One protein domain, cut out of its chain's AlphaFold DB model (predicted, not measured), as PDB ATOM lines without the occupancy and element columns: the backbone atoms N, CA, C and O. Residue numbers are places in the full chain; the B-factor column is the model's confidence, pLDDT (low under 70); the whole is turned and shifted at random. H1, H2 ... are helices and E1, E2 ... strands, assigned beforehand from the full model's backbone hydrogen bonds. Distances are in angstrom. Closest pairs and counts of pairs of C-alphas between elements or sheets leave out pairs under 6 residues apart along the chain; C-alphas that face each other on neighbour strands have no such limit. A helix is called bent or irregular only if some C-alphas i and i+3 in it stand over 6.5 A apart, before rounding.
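Overview. This is residues 31 to 126 of the 134 residues of an uncharacterized protein of Psychroflexus sp. S27 (UniProt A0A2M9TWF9). Picture a twisted sheet of four strands with one long helix, H1, packed over one face and running along the strands, while the hairpin E3 and E4 reaches beyond the rest at one end, where residues 107 to 112 of its loop stick out. A small irregular helix, H2, sits by the end of E2 and only grazes the sheet. The printed part has 96 residues, with two named helices and four named strands in the order E1, H1, E2, H2, E3, E4; the sheet runs E2, E1, E3, E4 and is mixed, and the class is mixed, helices and strands. The whole is compact, with a radius of gyration of the C-alphas of 14.4 A and spans of 44 by 30 by 22 A.

Along the chain. Find C-alpha 32 at (-1.615, 16.299, -12.470); from there E1 runs through residues 32 to 39 over 22.0 A. H1, residues 44 to 58, begins at C-alpha 44 at (21.132, 12.436, -15.564) and is 20.9 A long. Next come E2, residues 64 to 71, 23.0 A, and H2, residues 74 to 79, irregular, with C-alphas 75 and 78 lying 7.8 A apart. E3, residues 92 to 103, spans 32.1 A and bends by 56 degrees at residue 100. E4, residues 115 to 125, spans 31.3 A and ends at C-alpha 125 at (-0.457, 26.244, -15.160).

Arrangement. Start with the sheet, whose edge strands are E2 and E4. E1 and E2 are parallel at 18 degrees; look at N 35 and O 66, 2.9 A apart. E1 and E3 are parallel at 32 degrees, with N 36 and O 94 at 2.8 A. E3 and E4 form an antiparallel hairpin at 165 degrees, with N 97 and O 120 at 3.0 A. E2 and E4 are apart. H1 is on the sheet at a height of 9.4 A, over E1, along the strands at 12 degrees to E1 on the local plane; its closest C-alphas to E2 are those of Lys 55 and Thr 65, 6.9 A. E1, H1 and E2 make a strand-helix-strand unit, two parallel neighbour strands with a helix between, and its crossover is right-handed. H1, with residues 44 to 45 alone, only just touches H2, with 3 pairs of C-alphas within 8 A, the closest being those of Ala 44 and Glu 76, 6.2 A. In H1 every O i to N i+4 pair is within hydrogen-bond range; in H2 0 of 2 are, and 1 of 3 O i to N i+3 pairs.

Size, cuts and confidence. The C-alphas farthest apart are those of Asn 107 and Thr 126, 44.8 A. The printed part has no cut. The links H2 to E3 and E3 to E4 are long. Mean pLDDT of the printed part is 83.5; look for values under 70 at residues 73 to 79, 82 and 105 to 112.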
ATOM      1  N   GLU A  31      -4.394  18.227 -10.032       91.56
ATOM      2  CA  GLU A  31      -4.736  16.829 -10.314       91.56
ATOM      3  C   GLU A  31      -3.577  16.097 -11.001       91.56
ATOM      4  O   GLU A  31      -3.388  14.886 -10.848       91.56
ATOM      5  N   SER A  32      -2.767  16.838 -11.759       93.69
ATOM      6  CA  SER A  32      -1.615  16.299 -12.470       93.69
ATOM      7  C   SER A  32      -0.460  17.292 -12.564       93.69
ATOM      8  O   SER A  32      -0.658  18.489 -12.758       93.69
ATOM      9  N   ILE A  33       0.762  16.771 -12.436       94.50
ATOM     10  CA  ILE A  33       2.004  17.538 -12.527       94.50
ATOM     11  C   ILE A  33       2.934  16.875 -13.545       94.50
ATOM     12  O   ILE A  33       3.258  15.690 -13.417       94.50
ATOM     13  N   LEU A  34       3.412  17.649 -14.517       95.25
ATOM     14  CA  LEU A  34       4.533  17.293 -15.380       95.25
ATOM     15  C   LEU A  34       5.803  17.971 -14.866       95.25
ATOM     16  O   LEU A  34       5.908  19.193 -14.877       95.25
ATOM     17  N   PHE A  35       6.777  17.176 -14.437       95.19
ATOM     18  CA  PHE A  35       8.122  17.662 -14.149       95.19
ATOM     19  C   PHE A  35       8.945  17.664 -15.436       95.19
ATOM     20  O   PHE A  35       9.032  16.635 -16.106       95.19
ATOM     21  N   VAL A  36       9.549  18.800 -15.770       93.94
ATOM     22  CA  VAL A  36      10.455  18.951 -16.914       93.94
ATOM     23  C   VAL A  36      11.848  19.238 -16.371       93.94
ATOM     24  O   VAL A  36      12.094  20.306 -15.813       93.94
ATOM     25  N   PHE A  37      12.747  18.266 -16.491       92.62
ATOM     26  CA  PHE A  37      14.125  18.381 -16.029       92.62
ATOM     27  C   PHE A  37      15.007  18.918 -17.144       92.62
ATOM     28  O   PHE A  37      15.137  18.258 -18.172       92.62
ATOM     29  N   LYS A  38      15.639  20.071 -16.930       89.69
ATOM     30  CA  LYS A  38      16.660  20.581 -17.842       89.69
ATOM     31  C   LYS A  38      17.994  19.923 -17.509       89.69
ATOM     32  O   LYS A  38      18.625  20.255 -16.510       89.69
ATOM     33  N   VAL A  39      18.387  18.947 -18.315       83.31
ATOM     34  CA  VAL A  39      19.582  18.138 -18.098       83.31
ATOM     35  C   VAL A  39      20.757  18.754 -18.843       83.31
ATOM     36  O   VAL A  39      20.809  18.737 -20.073       83.31
ATOM     37  N   VAL A  40      21.721  19.266 -18.076       77.38
ATOM     38  CA  VAL A  40      22.968  19.829 -18.599       77.38
ATOM     39  C   VAL A  40      24.161  19.078 -18.009       77.38
ATOM     40  O   VAL A  40      24.267  18.892 -16.796       77.38
ATOM     41  N   GLY A  41      25.102  18.682 -18.864       75.75
ATOM     42  CA  GLY A  41      26.356  18.061 -18.441       75.75
ATOM     43  C   GLY A  41      26.173  16.618 -17.970       75.75
ATOM     44  O   GLY A  41      25.697  15.789 -18.728       75.75
ATOM     45  N   CYS A  42      26.612  16.308 -16.745       73.88
ATOM     46  CA  CYS A  42      26.621  14.948 -16.181       73.88
ATOM     47  C   CYS A  42      25.573  14.764 -15.057       73.88
ATOM     48  O   CYS A  42      25.897  14.275 -13.968       73.88
ATOM     49  N   GLN A  43      24.342  15.244 -15.265       80.06
ATOM     50  CA  GLN A  43      23.302  15.355 -14.233       80.06
ATOM     51  C   GLN A  43      22.179  14.307 -14.349       80.06
ATOM     52  O   GLN A  43      21.306  14.247 -13.481       80.06
ATOM     53  N   ALA A  44      22.193  13.422 -15.345       80.94
ATOM     54  CA  ALA A  44      21.132  12.436 -15.564       80.94
ATOM     55  C   ALA A  44      20.872  11.546 -14.346       80.94
ATOM     56  O   ALA A  44      19.723  11.272 -13.994       80.94
ATOM     57  N   ASN A  45      21.934  11.119 -13.653       79.88
ATOM     58  CA  ASN A  45      21.804  10.307 -12.442       79.88
ATOM     59  C   ASN A  45      21.047  11.051 -11.335       79.88
ATOM     60  O   ASN A  45      20.191  10.460 -10.677       79.88
ATOM     61  N   PHE A  46      21.323  12.348 -11.172       84.81
ATOM     62  CA  PHE A  46      20.617  13.185 -10.211       84.81
ATOM     63  C   PHE A  46      19.115  13.217 -10.523       84.81
ATOM     64  O   PHE A  46      18.296  12.927  -9.649       84.81
ATOM     65  N   TYR A  47      18.741  13.506 -11.773       87.81
ATOM     66  CA  TYR A  47      17.332  13.617 -12.161       87.81
ATOM     67  C   TYR A  47      16.592  12.274 -12.128       87.81
ATOM     68  O   TYR A  47      15.411  12.217 -11.765       87.81
ATOM     69  N   ASN A  48      17.287  11.171 -12.410       86.25
ATOM     70  CA  ASN A  48      16.750   9.824 -12.238       86.25
ATOM     71  C   ASN A  48      16.414   9.526 -10.767       86.25
ATOM     72  O   ASN A  48      15.343   8.985 -10.467       86.25
ATOM     73  N   ASP A  49      17.293   9.890  -9.834       87.12
ATOM     74  CA  ASP A  49      17.045   9.697  -8.404       87.12
ATOM     75  C   ASP A  49      15.965  10.646  -7.874       87.12
ATOM     76  O   ASP A  49      15.062  10.210  -7.149       87.12
ATOM     77  N   LEU A  50      15.966  11.904  -8.325       90.06
ATOM     78  CA  LEU A  50      14.901  12.859  -8.028       90.06
ATOM     79  C   LEU A  50      13.540  12.330  -8.496       90.06
ATOM     80  O   LEU A  50      12.580  12.336  -7.727       90.06
ATOM     81  N   THR A  51      13.459  11.765  -9.701       92.12
ATOM     82  CA  THR A  51      12.238  11.134 -10.224       92.12
ATOM     83  C   THR A  51      11.734  10.019  -9.317       92.12
ATOM     84  O   THR A  51      10.543   9.966  -9.004       92.12
ATOM     85  N   LYS A  52      12.614   9.121  -8.850       91.19
ATOM     86  CA  LYS A  52      12.225   8.047  -7.916       91.19
ATOM     87  C   LYS A  52      11.666   8.625  -6.616       91.19
ATOM     88  O   LYS A  52      10.658   8.126  -6.111       91.19
ATOM     89  N   HIS A  53      12.296   9.669  -6.077       91.69
ATOM     90  CA  HIS A  53      11.849  10.329  -4.851       91.69
ATOM     91  C   HIS A  53      10.503  11.034  -5.029       91.69
ATOM     92  O   HIS A  53       9.610  10.841  -4.203       91.69
ATOM     93  N   LEU A  54      10.319  11.767  -6.127       92.94
ATOM     94  CA  LEU A  54       9.057  12.426  -6.458       92.94
ATOM     95  C   LEU A  54       7.936  11.399  -6.635       92.94
ATOM     96  O   LEU A  54       6.911  11.503  -5.965       92.94
ATOM     97  N   LYS A  55       8.158  10.336  -7.416       92.06
ATOM     98  CA  LYS A  55       7.185   9.238  -7.562       92.06
ATOM     99  C   LYS A  55       6.791   8.645  -6.212       92.06
ATOM    100  O   LYS A  55       5.608   8.465  -5.946       92.06
ATOM    101  N   ARG A  56       7.761   8.365  -5.333       92.50
ATOM    102  CA  ARG A  56       7.491   7.840  -3.982       92.50
ATOM    103  C   ARG A  56       6.688   8.823  -3.132       92.50
ATOM    104  O   ARG A  56       5.763   8.392  -2.446       92.50
ATOM    105  N   ARG A  57       7.017  10.117  -3.186       91.31
ATOM    106  CA  ARG A  57       6.327  11.167  -2.425       91.31
ATOM    107  C   ARG A  57       4.880  11.338  -2.877       91.31
ATOM    108  O   ARG A  57       3.990  11.375  -2.033       91.31
ATOM    109  N   PHE A  58       4.640  11.362  -4.183       90.94
ATOM    110  CA  PHE A  58       3.300  11.516  -4.745       90.94
ATOM    111  C   PHE A  58       2.512  10.201  -4.831       90.94
ATOM    112  O   PHE A  58       1.311  10.243  -5.057       90.94
ATOM    113  N   ARG A  59       3.112   9.033  -4.550       88.88
ATOM    114  CA  ARG A  59       2.408   7.731  -4.570       88.88
ATOM    115  C   ARG A  59       1.169   7.687  -3.672       88.88
ATOM    116  O   ARG A  59       0.222   6.979  -3.980       88.88
ATOM    117  N   LYS A  60       1.201   8.392  -2.536       86.88
ATOM    118  CA  LYS A  60       0.067   8.477  -1.595       86.88
ATOM    119  C   LYS A  60      -0.900   9.620  -1.919       86.88
ATOM    120  O   LYS A  60      -1.950   9.719  -1.296       86.88
ATOM    121  N   SER A  61      -0.538  10.493  -2.854       84.69
ATOM    122  CA  SER A  61      -1.417  11.551  -3.339       84.69
ATOM    123  C   SER A  61      -2.227  11.036  -4.529       84.69
ATOM    124  O   SER A  61      -1.752  10.182  -5.270       84.69
ATOM    125  N   LYS A  62      -3.425  11.583  -4.758       87.12
ATOM    126  CA  LYS A  62      -4.196  11.319  -5.988       87.12
ATOM    127  C   LYS A  62      -3.636  12.066  -7.215       87.12
ATOM    128  O   LYS A  62      -4.275  12.084  -8.257       87.12
ATOM    129  N   ILE A  63      -2.459  12.682  -7.088       91.62
ATOM    130  CA  ILE A  63      -1.847  13.527  -8.111       91.62
ATOM    131  C   ILE A  63      -1.091  12.649  -9.108       91.62
ATOM    132  O   ILE A  63      -0.153  11.929  -8.745       91.62
ATOM    133  N   LYS A  64      -1.462  12.736 -10.385       92.75
ATOM    134  CA  LYS A  64      -0.742  12.069 -11.475       92.75
ATOM    135  C   LYS A  64       0.590  12.783 -11.715       92.75
ATOM    136  O   LYS A  64       0.607  13.979 -11.980       92.75
ATOM    137  N   THR A  65       1.705  12.055 -11.667       93.50
ATOM    138  CA  THR A  65       3.038  12.618 -11.948       93.50
ATOM    139  C   THR A  65       3.599  12.099 -13.265       93.50
ATOM    140  O   THR A  65       3.560  10.899 -13.545       93.50
ATOM    141  N   MET A  66       4.116  13.015 -14.074       94.75
ATOM    142  CA  MET A  66       4.765  12.757 -15.358       94.75
ATOM    143  C   MET A  66       6.146  13.408 -15.361       94.75
ATOM    144  O   MET A  66       6.399  14.332 -14.588       94.75
ATOM    145  N   PHE A  67       7.047  12.896 -16.197       93.44
ATOM    146  CA  PHE A  67       8.453  13.296 -16.189       93.44
ATOM    147  C   PHE A  67       8.972  13.387 -17.618       93.44
ATOM    148  O   PHE A  67       8.941  12.385 -18.329       93.44
ATOM    149  N   ASN A  68       9.473  14.562 -17.981       92.50
ATOM    150  CA  ASN A  68      10.221  14.822 -19.202       92.50
ATOM    151  C   ASN A  68      11.646  15.240 -18.849       92.50
ATOM    152  O   ASN A  68      11.893  15.826 -17.793       92.50
ATOM    153  N   TYR A  69      12.560  14.970 -19.769       88.75
ATOM    154  CA  TYR A  69      13.960  15.341 -19.665       88.75
ATOM    155  C   TYR A  69      14.322  16.101 -20.935       88.75
ATOM    156  O   TYR A  69      14.264  15.542 -22.028       88.75
ATOM    157  N   ASP A  70      14.631  17.378 -20.774       87.31
ATOM    158  CA  ASP A  70      15.117  18.257 -21.824       87.31
ATOM    159  C   ASP A  70      16.645  18.215 -21.790       87.31
ATOM    160  O   ASP A  70      17.259  18.690 -20.834       87.31
ATOM    161  N   ILE A  71      17.245  17.512 -22.749       81.06
ATOM    162  CA  ILE A  71      18.661  17.143 -22.721       81.06
ATOM    163  C   ILE A  71      19.417  18.028 -23.703       81.06
ATOM    164  O   ILE A  71      19.243  17.892 -24.911       81.06
ATOM    165  N   ASP A  72      20.322  18.850 -23.183       73.44
ATOM    166  CA  ASP A  72      21.165  19.738 -23.997       73.44
ATOM    167  C   ASP A  72      22.550  19.124 -24.302       73.44
ATOM    168  O   ASP A  72      23.445  19.761 -24.848       73.44
ATOM    169  N   THR A  73      22.780  17.858 -23.920       68.44
ATOM    170  CA  THR A  73      24.081  17.189 -24.094       68.44
ATOM    171  C   THR A  73      23.973  15.761 -24.619       68.44
ATOM    172  O   THR A  73      23.236  14.937 -24.080       68.44
ATOM    173  N   PHE A  74      24.810  15.417 -25.600       64.94
ATOM    174  CA  PHE A  74      24.849  14.082 -26.216       64.94
ATOM    175  C   PHE A  74      25.262  12.948 -25.259       64.94
ATOM    176  O   PHE A  74      24.904  11.796 -25.481       64.94
ATOM    177  N   ILE A  75      25.994  13.260 -24.184       64.94
ATOM    178  CA  ILE A  75      26.637  12.275 -23.294       64.94
ATOM    179  C   ILE A  75      25.618  11.474 -22.456       64.94
ATOM    180  O   ILE A  75      25.912  10.367 -22.008       64.94
ATOM    181  N   GLU A  76      24.413  12.005 -22.238       61.22
ATOM    182  CA  GLU A  76      23.476  11.468 -21.241       61.22
ATOM    183  C   GLU A  76      22.199  10.840 -21.810       61.22
ATOM    184  O   GLU A  76      21.409  10.264 -21.055       61.22
ATOM    185  N   ALA A  77      22.017  10.884 -23.131       62.09
ATOM    186  CA  ALA A  77      20.792  10.443 -23.800       62.09
ATOM    187  C   ALA A  77      20.433   8.965 -23.538       62.09
ATOM    188  O   ALA A  77      19.257   8.604 -23.535       62.09
ATOM    189  N   GLU A  78      21.420   8.105 -23.274       64.88
ATOM    190  CA  GLU A  78      21.196   6.670 -23.049       64.88
ATOM    191  C   GLU A  78      20.673   6.334 -21.645       64.88
ATOM    192  O   GLU A  78      20.006   5.317 -21.458       64.88
ATOM    193  N   LYS A  79      20.955   7.177 -20.643       68.62
ATOM    194  CA  LYS A  79      20.609   6.912 -19.231       68.62
ATOM    195  C   LYS A  79      19.237   7.451 -18.836       68.62
ATOM    196  O   LYS A  79      18.817   7.284 -17.687       68.62
ATOM    197  N   ILE A  80      18.556   8.117 -19.761       71.44
ATOM    198  CA  ILE A  80      17.336   8.865 -19.500       71.44
ATOM    199  C   ILE A  80      16.136   8.155 -20.143       71.44
ATOM    200  O   ILE A  80      16.220   7.685 -21.280       71.44
ATOM    201  N   PRO A  81      14.991   8.064 -19.443       71.38
ATOM    202  CA  PRO A  81      13.765   7.550 -20.036       71.38
ATOM    203  C   PRO A  81      13.365   8.340 -21.292       71.38
ATOM    204  O   PRO A  81      13.119   9.538 -21.224       71.38
ATOM    205  N   LYS A  82      13.209   7.647 -22.426       66.88
ATOM    206  CA  LYS A  82      12.836   8.248 -23.725       66.88
ATOM    207  C   LYS A  82      11.378   8.715 -23.819       66.88
ATOM    208  O   LYS A  82      10.962   9.225 -24.854       66.88
ATOM    209  N   LYS A  83      10.563   8.468 -22.790       73.62
ATOM    210  CA  LYS A  83       9.139   8.795 -22.832       73.62
ATOM    211  C   LYS A  83       8.963  10.304 -22.687       73.62
ATOM    212  O   LYS A  83       9.238  10.845 -21.623       73.62
ATOM    213  N   VAL A  84       8.462  10.935 -23.743       81.19
ATOM    214  CA  VAL A  84       8.097  12.350 -23.760       81.19
ATOM    215  C   VAL A  84       6.585  12.455 -23.593       81.19
ATOM    216  O   VAL A  84       5.826  11.881 -24.371       81.19
ATOM    217  N   HIS A  85       6.156  13.146 -22.545       85.94
ATOM    218  CA  HIS A  85       4.768  13.529 -22.311       85.94
ATOM    219  C   HIS A  85       4.491  14.889 -22.932       85.94
ATOM    220  O   HIS A  85       5.337  15.784 -22.871       85.94
ATOM    221  N   SER A  86       3.297  15.073 -23.483       85.44
ATOM    222  CA  SER A  86       2.900  16.391 -23.954       85.44
ATOM    223  C   SER A  86       2.508  17.294 -22.777       85.44
ATOM    224  O   SER A  86       1.994  16.844 -21.752       85.44
ATOM    225  N   THR A  87       2.782  18.594 -22.894       84.19
ATOM    226  CA  THR A  87       2.519  19.567 -21.819       84.19
ATOM    227  C   THR A  87       1.028  19.788 -21.559       84.19
ATOM    228  O   THR A  87       0.656  20.231 -20.478       84.19
ATOM    229  N   ASP A  88       0.173  19.477 -22.536       84.94
ATOM    230  CA  ASP A  88      -1.290  19.541 -22.437       84.94
ATOM    231  C   ASP A  88      -1.908  18.386 -21.629       84.94
ATOM    232  O   ASP A  88      -3.054  18.488 -21.197       84.94
ATOM    233  N   GLU A  89      -1.147  17.320 -21.355       86.81
ATOM    234  CA  GLU A  89      -1.578  16.199 -20.507       86.81
ATOM    235  C   GLU A  89      -1.583  16.533 -19.006       86.81
ATOM    236  O   GLU A  89      -2.072  15.729 -18.203       86.81
ATOM    237  N   ALA A  90      -0.990  17.665 -18.617       91.50
ATOM    238  CA  ALA A  90      -0.771  18.057 -17.232       91.50
ATOM    239  C   ALA A  90      -1.456  19.382 -16.901       91.50
ATOM    240  O   ALA A  90      -1.360  20.341 -17.662       91.50
ATOM    241  N   GLU A  91      -2.082  19.461 -15.728       92.56
ATOM    242  CA  GLU A  91      -2.642  20.709 -15.201       92.56
ATOM    243  C   GLU A  91      -1.533  21.684 -14.787       92.56
ATOM    244  O   GLU A  91      -1.620  22.888 -15.029       92.56
ATOM    245  N   LEU A  92      -0.475  21.157 -14.171       92.88
ATOM    246  CA  LEU A  92       0.674  21.924 -13.717       92.88
ATOM    247  C   LEU A  92       1.951  21.410 -14.372       92.88
ATOM    248  O   LEU A  92       2.224  20.212 -14.384       92.88
ATOM    249  N   ILE A  93       2.780  22.329 -14.846       94.19
ATOM    250  CA  ILE A  93       4.127  22.046 -15.326       94.19
ATOM    251  C   ILE A  93       5.112  22.637 -14.321       94.19
ATOM    252  O   ILE A  93       4.991  23.798 -13.930       94.19
ATOM    253  N   CYS A  94       6.077  21.829 -13.898       94.44
ATOM    254  CA  CYS A  94       7.167  22.220 -13.021       94.44
ATOM    255  C   CYS A  94       8.485  22.040 -13.770       94.44
ATOM    256  O   CYS A  94       8.948  20.914 -13.959       94.44
ATOM    257  N   TYR A  95       9.076  23.146 -14.209       94.44
ATOM    258  CA  TYR A  95      10.419  23.147 -14.771       94.44
ATOM    259  C   TYR A  95      11.431  23.145 -13.633       94.44
ATOM    260  O   TYR A  95      11.313  23.927 -12.688       94.44
ATOM    261  N   VAL A  96      12.406  22.247 -13.726       94.50
ATOM    262  CA  VAL A  96      13.419  22.026 -12.698       94.50
ATOM    263  C   VAL A  96      14.796  22.117 -13.336       94.50
ATOM    264  O   VAL A  96      15.159  21.302 -14.188       94.50
ATOM    265  N   GLU A  97      15.584  23.075 -12.869       92.06
ATOM    266  CA  GLU A  97      16.948  23.325 -13.330       92.06
ATOM    267  C   GLU A  97      17.896  23.380 -12.135       92.06
ATOM    268  O   GLU A  97      17.551  23.902 -11.074       92.06
ATOM    269  N   ILE A  98      19.094  22.824 -12.300       90.50
ATOM    270  CA  ILE A  98      20.166  22.947 -11.316       90.50
ATOM    271  C   ILE A  98      21.228  23.901 -11.841       90.50
ATOM    272  O   ILE A  98      21.627  23.826 -12.998       90.50
ATOM    273  N   SER A  99      21.753  24.734 -10.950       88.69
ATOM    274  CA  SER A  99      22.930  25.566 -11.210       88.69
ATOM    275  C   SER A  99      23.921  25.501 -10.044       88.69
ATOM    276  O   SER A  99      23.631  24.916  -8.996       88.69
ATOM    277  N   ASP A 100      25.112  26.067 -10.246       86.69
ATOM    278  CA  ASP A 100      26.167  26.186  -9.231       86.69
ATOM    279  C   ASP A 100      26.553  24.870  -8.540       86.69
ATOM    280  O   ASP A 100      26.840  24.836  -7.341       86.69
ATOM    281  N   LEU A 101      26.581  23.768  -9.297       85.38
ATOM    282  CA  LEU A 101      26.945  22.456  -8.770       85.38
ATOM    283  C   LEU A 101      28.424  22.417  -8.352       85.38
ATOM    284  O   LEU A 101      29.328  22.312  -9.178       85.38
ATOM    285  N   LYS A 102      28.664  22.432  -7.041       83.50
ATOM    286  CA  LYS A 102      29.985  22.335  -6.411       83.50
ATOM    287  C   LYS A 102      30.130  20.993  -5.711       83.50
ATOM    288  O   LYS A 102      29.350  20.670  -4.816       83.50
ATOM    289  N   SER A 103      31.156  20.230  -6.079       79.56
ATOM    290  CA  SER A 103      31.536  18.990  -5.393       79.56
ATOM    291  C   SER A 103      32.688  19.264  -4.427       79.56
ATOM    292  O   SER A 103      33.677  19.875  -4.814       79.56
ATOM    293  N   TRP A 104      32.553  18.831  -3.173       72.38
ATOM    294  CA  TRP A 104      33.481  19.199  -2.092       72.38
ATOM    295  C   TRP A 104      34.546  18.140  -1.790       72.38
ATOM    296  O   TRP A 104      35.464  18.413  -1.032       72.38
ATOM    297  N   ASP A 105      34.449  16.946  -2.386       67.19
ATOM    298  CA  ASP A 105      35.323  15.808  -2.083       67.19
ATOM    299  C   ASP A 105      35.548  14.940  -3.343       67.19
ATOM    300  O   ASP A 105      34.883  13.921  -3.547       67.19
ATOM    301  N   ASN A 106      36.483  15.335  -4.218       62.22
ATOM    302  CA  ASN A 106      36.738  14.631  -5.490       62.22
ATOM    303  C   ASN A 106      37.314  13.215  -5.305       62.22
ATOM    304  O   ASN A 106      37.099  12.354  -6.163       62.22
ATOM    305  N   ASN A 107      37.960  12.966  -4.161       63.69
ATOM    306  CA  ASN A 107      38.612  11.697  -3.825       63.69
ATOM    307  C   ASN A 107      37.666  10.673  -3.171       63.69
ATOM    308  O   ASN A 107      38.085   9.559  -2.864       63.69
ATOM    309  N   MET A 108      36.394  11.018  -2.939       59.84
ATOM    310  CA  MET A 108      35.393  10.067  -2.448       59.84
ATOM    311  C   MET A 108      34.665   9.373  -3.601       59.84
ATOM    312  O   MET A 108      34.453   9.957  -4.670       59.84
ATOM    313  N   SER A 109      34.224   8.132  -3.355       60.56
ATOM    314  CA  SER A 109      33.334   7.416  -4.270       60.56
ATOM    315  C   SER A 109      32.093   8.258  -4.575       60.56
ATOM    316  O   SER A 109      31.604   8.986  -3.710       60.56
ATOM    317  N   ILE A 110      31.579   8.162  -5.806       62.50
ATOM    318  CA  ILE A 110      30.478   9.000  -6.322       62.50
ATOM    319  C   ILE A 110      29.287   9.065  -5.348       62.50
ATOM    320  O   ILE A 110      28.719  10.133  -5.146       62.50
ATOM    321  N   HIS A 111      28.976   7.962  -4.665       62.34
ATOM    322  CA  HIS A 111      27.868   7.858  -3.706       62.34
ATOM    323  C   HIS A 111      28.081   8.596  -2.371       62.34
ATOM    324  O   HIS A 111      27.134   8.761  -1.607       62.34
ATOM    325  N   LYS A 112      29.313   9.007  -2.056       67.44
ATOM    326  CA  LYS A 112      29.679   9.708  -0.814       67.44
ATOM    327  C   LYS A 112      30.049  11.174  -1.049       67.44
ATOM    328  O   LYS A 112      30.362  11.878  -0.089       67.44
ATOM    329  N   ARG A 113      30.020  11.639  -2.304       71.31
ATOM    330  CA  ARG A 113      30.381  13.015  -2.652       71.31
ATOM    331  C   ARG A 113      29.385  13.994  -2.050       71.31
ATOM    332  O   ARG A 113      28.177  13.880  -2.234       71.31
ATOM    333  N   LYS A 114      29.918  14.987  -1.347       81.00
ATOM    334  CA  LYS A 114      29.145  16.129  -0.865       81.00
ATOM    335  C   LYS A 114      28.998  17.125  -2.002       81.00
ATOM    336  O   LYS A 114      29.996  17.511  -2.618       81.00
ATOM    337  N   GLN A 115      27.763  17.522  -2.266       82.88
ATOM    338  CA  GLN A 115      27.421  18.440  -3.340       82.88
ATOM    339  C   GLN A 115      26.598  19.594  -2.785       82.88
ATOM    340  O   GLN A 115      25.702  19.375  -1.972       82.88
ATOM    341  N   ASN A 116      26.916  20.801  -3.239       87.31
ATOM    342  CA  ASN A 116      26.115  22.003  -3.050       87.31
ATOM    343  C   ASN A 116      25.654  22.464  -4.423       87.31
ATOM    344  O   ASN A 116      26.451  22.463  -5.355       87.31
ATOM    345  N   TYR A 117      24.385  22.817  -4.549       88.88
ATOM    346  CA  TYR A 117      23.810  23.293  -5.798       88.88
ATOM    347  C   TYR A 117      22.560  24.116  -5.510       88.88
ATOM    348  O   TYR A 117      21.936  23.968  -4.455       88.88
ATOM    349  N   LEU A 118      22.198  24.970  -6.458       90.75
ATOM    350  CA  LEU A 118      20.935  25.693  -6.450       90.75
ATOM    351  C   LEU A 118      19.929  24.933  -7.311       90.75
ATOM    352  O   LEU A 118      20.256  24.537  -8.427       90.75
ATOM    353  N   ILE A 119      18.715  24.739  -6.793       91.06
ATOM    354  CA  ILE A 119      17.586  24.223  -7.573       91.06
ATOM    355  C   ILE A 119      16.660  25.394  -7.888       91.06
ATOM    356  O   ILE A 119      16.119  26.017  -6.975       91.06
ATOM    357  N   HIS A 120      16.437  25.631  -9.174       93.19
ATOM    358  CA  HIS A 120      15.458  26.580  -9.685       93.19
ATOM    359  C   HIS A 120      14.188  25.832 -10.071       93.19
ATOM    360  O   HIS A 120      14.236  24.839 -10.800       93.19
ATOM    361  N   LEU A 121      13.053  26.304  -9.556       93.25
ATOM    362  CA  LEU A 121      11.735  25.738  -9.824       93.25
ATOM    363  C   LEU A 121      10.849  26.812 -10.449       93.25
ATOM    364  O   LEU A 121      10.593  27.840  -9.824       93.25
ATOM    365  N   LEU A 122      10.345  26.551 -11.653       93.12
ATOM    366  CA  LEU A 122       9.374  27.412 -12.322       93.12
ATOM    367  C   LEU A 122       8.071  26.644 -12.530       93.12
ATOM    368  O   LEU A 122       8.047  25.597 -13.177       93.12
ATOM    369  N   LEU A 123       6.977  27.183 -11.992       91.94
ATOM    370  CA  LEU A 123       5.644  26.609 -12.132       91.94
ATOM    371  C   LEU A 123       4.852  27.331 -13.219       91.94
ATOM    372  O   LEU A 123       4.818  28.559 -13.265       91.94
ATOM    373  N   LYS A 124       4.172  26.557 -14.064       91.44
ATOM    374  CA  LYS A 124       3.273  27.061 -15.102       91.44
ATOM    375  C   LYS A 124       1.995  26.240 -15.118       91.44
ATOM    376  O   LYS A 124       2.051  25.019 -15.235       91.44
ATOM    377  N   LYS A 125       0.843  26.904 -15.023       88.44
ATOM    378  CA  LYS A 125      -0.457  26.244 -15.160       88.44
ATOM    379  C   LYS A 125      -0.798  26.084 -16.636       88.44
ATOM    380  O   LYS A 125      -0.631  27.021 -17.421       88.44
ATOM    381  N   THR A 126      -1.275  24.910 -17.014       84.56
ATOM    382  CA  THR A 126      -1.759  24.661 -18.367       84.56
ATOM    383  C   THR A 126      -3.228  25.047 -18.431       84.56
ATOM    384  O   THR A 126      -4.044  24.568 -17.645       84.56
TER     385      THR A 126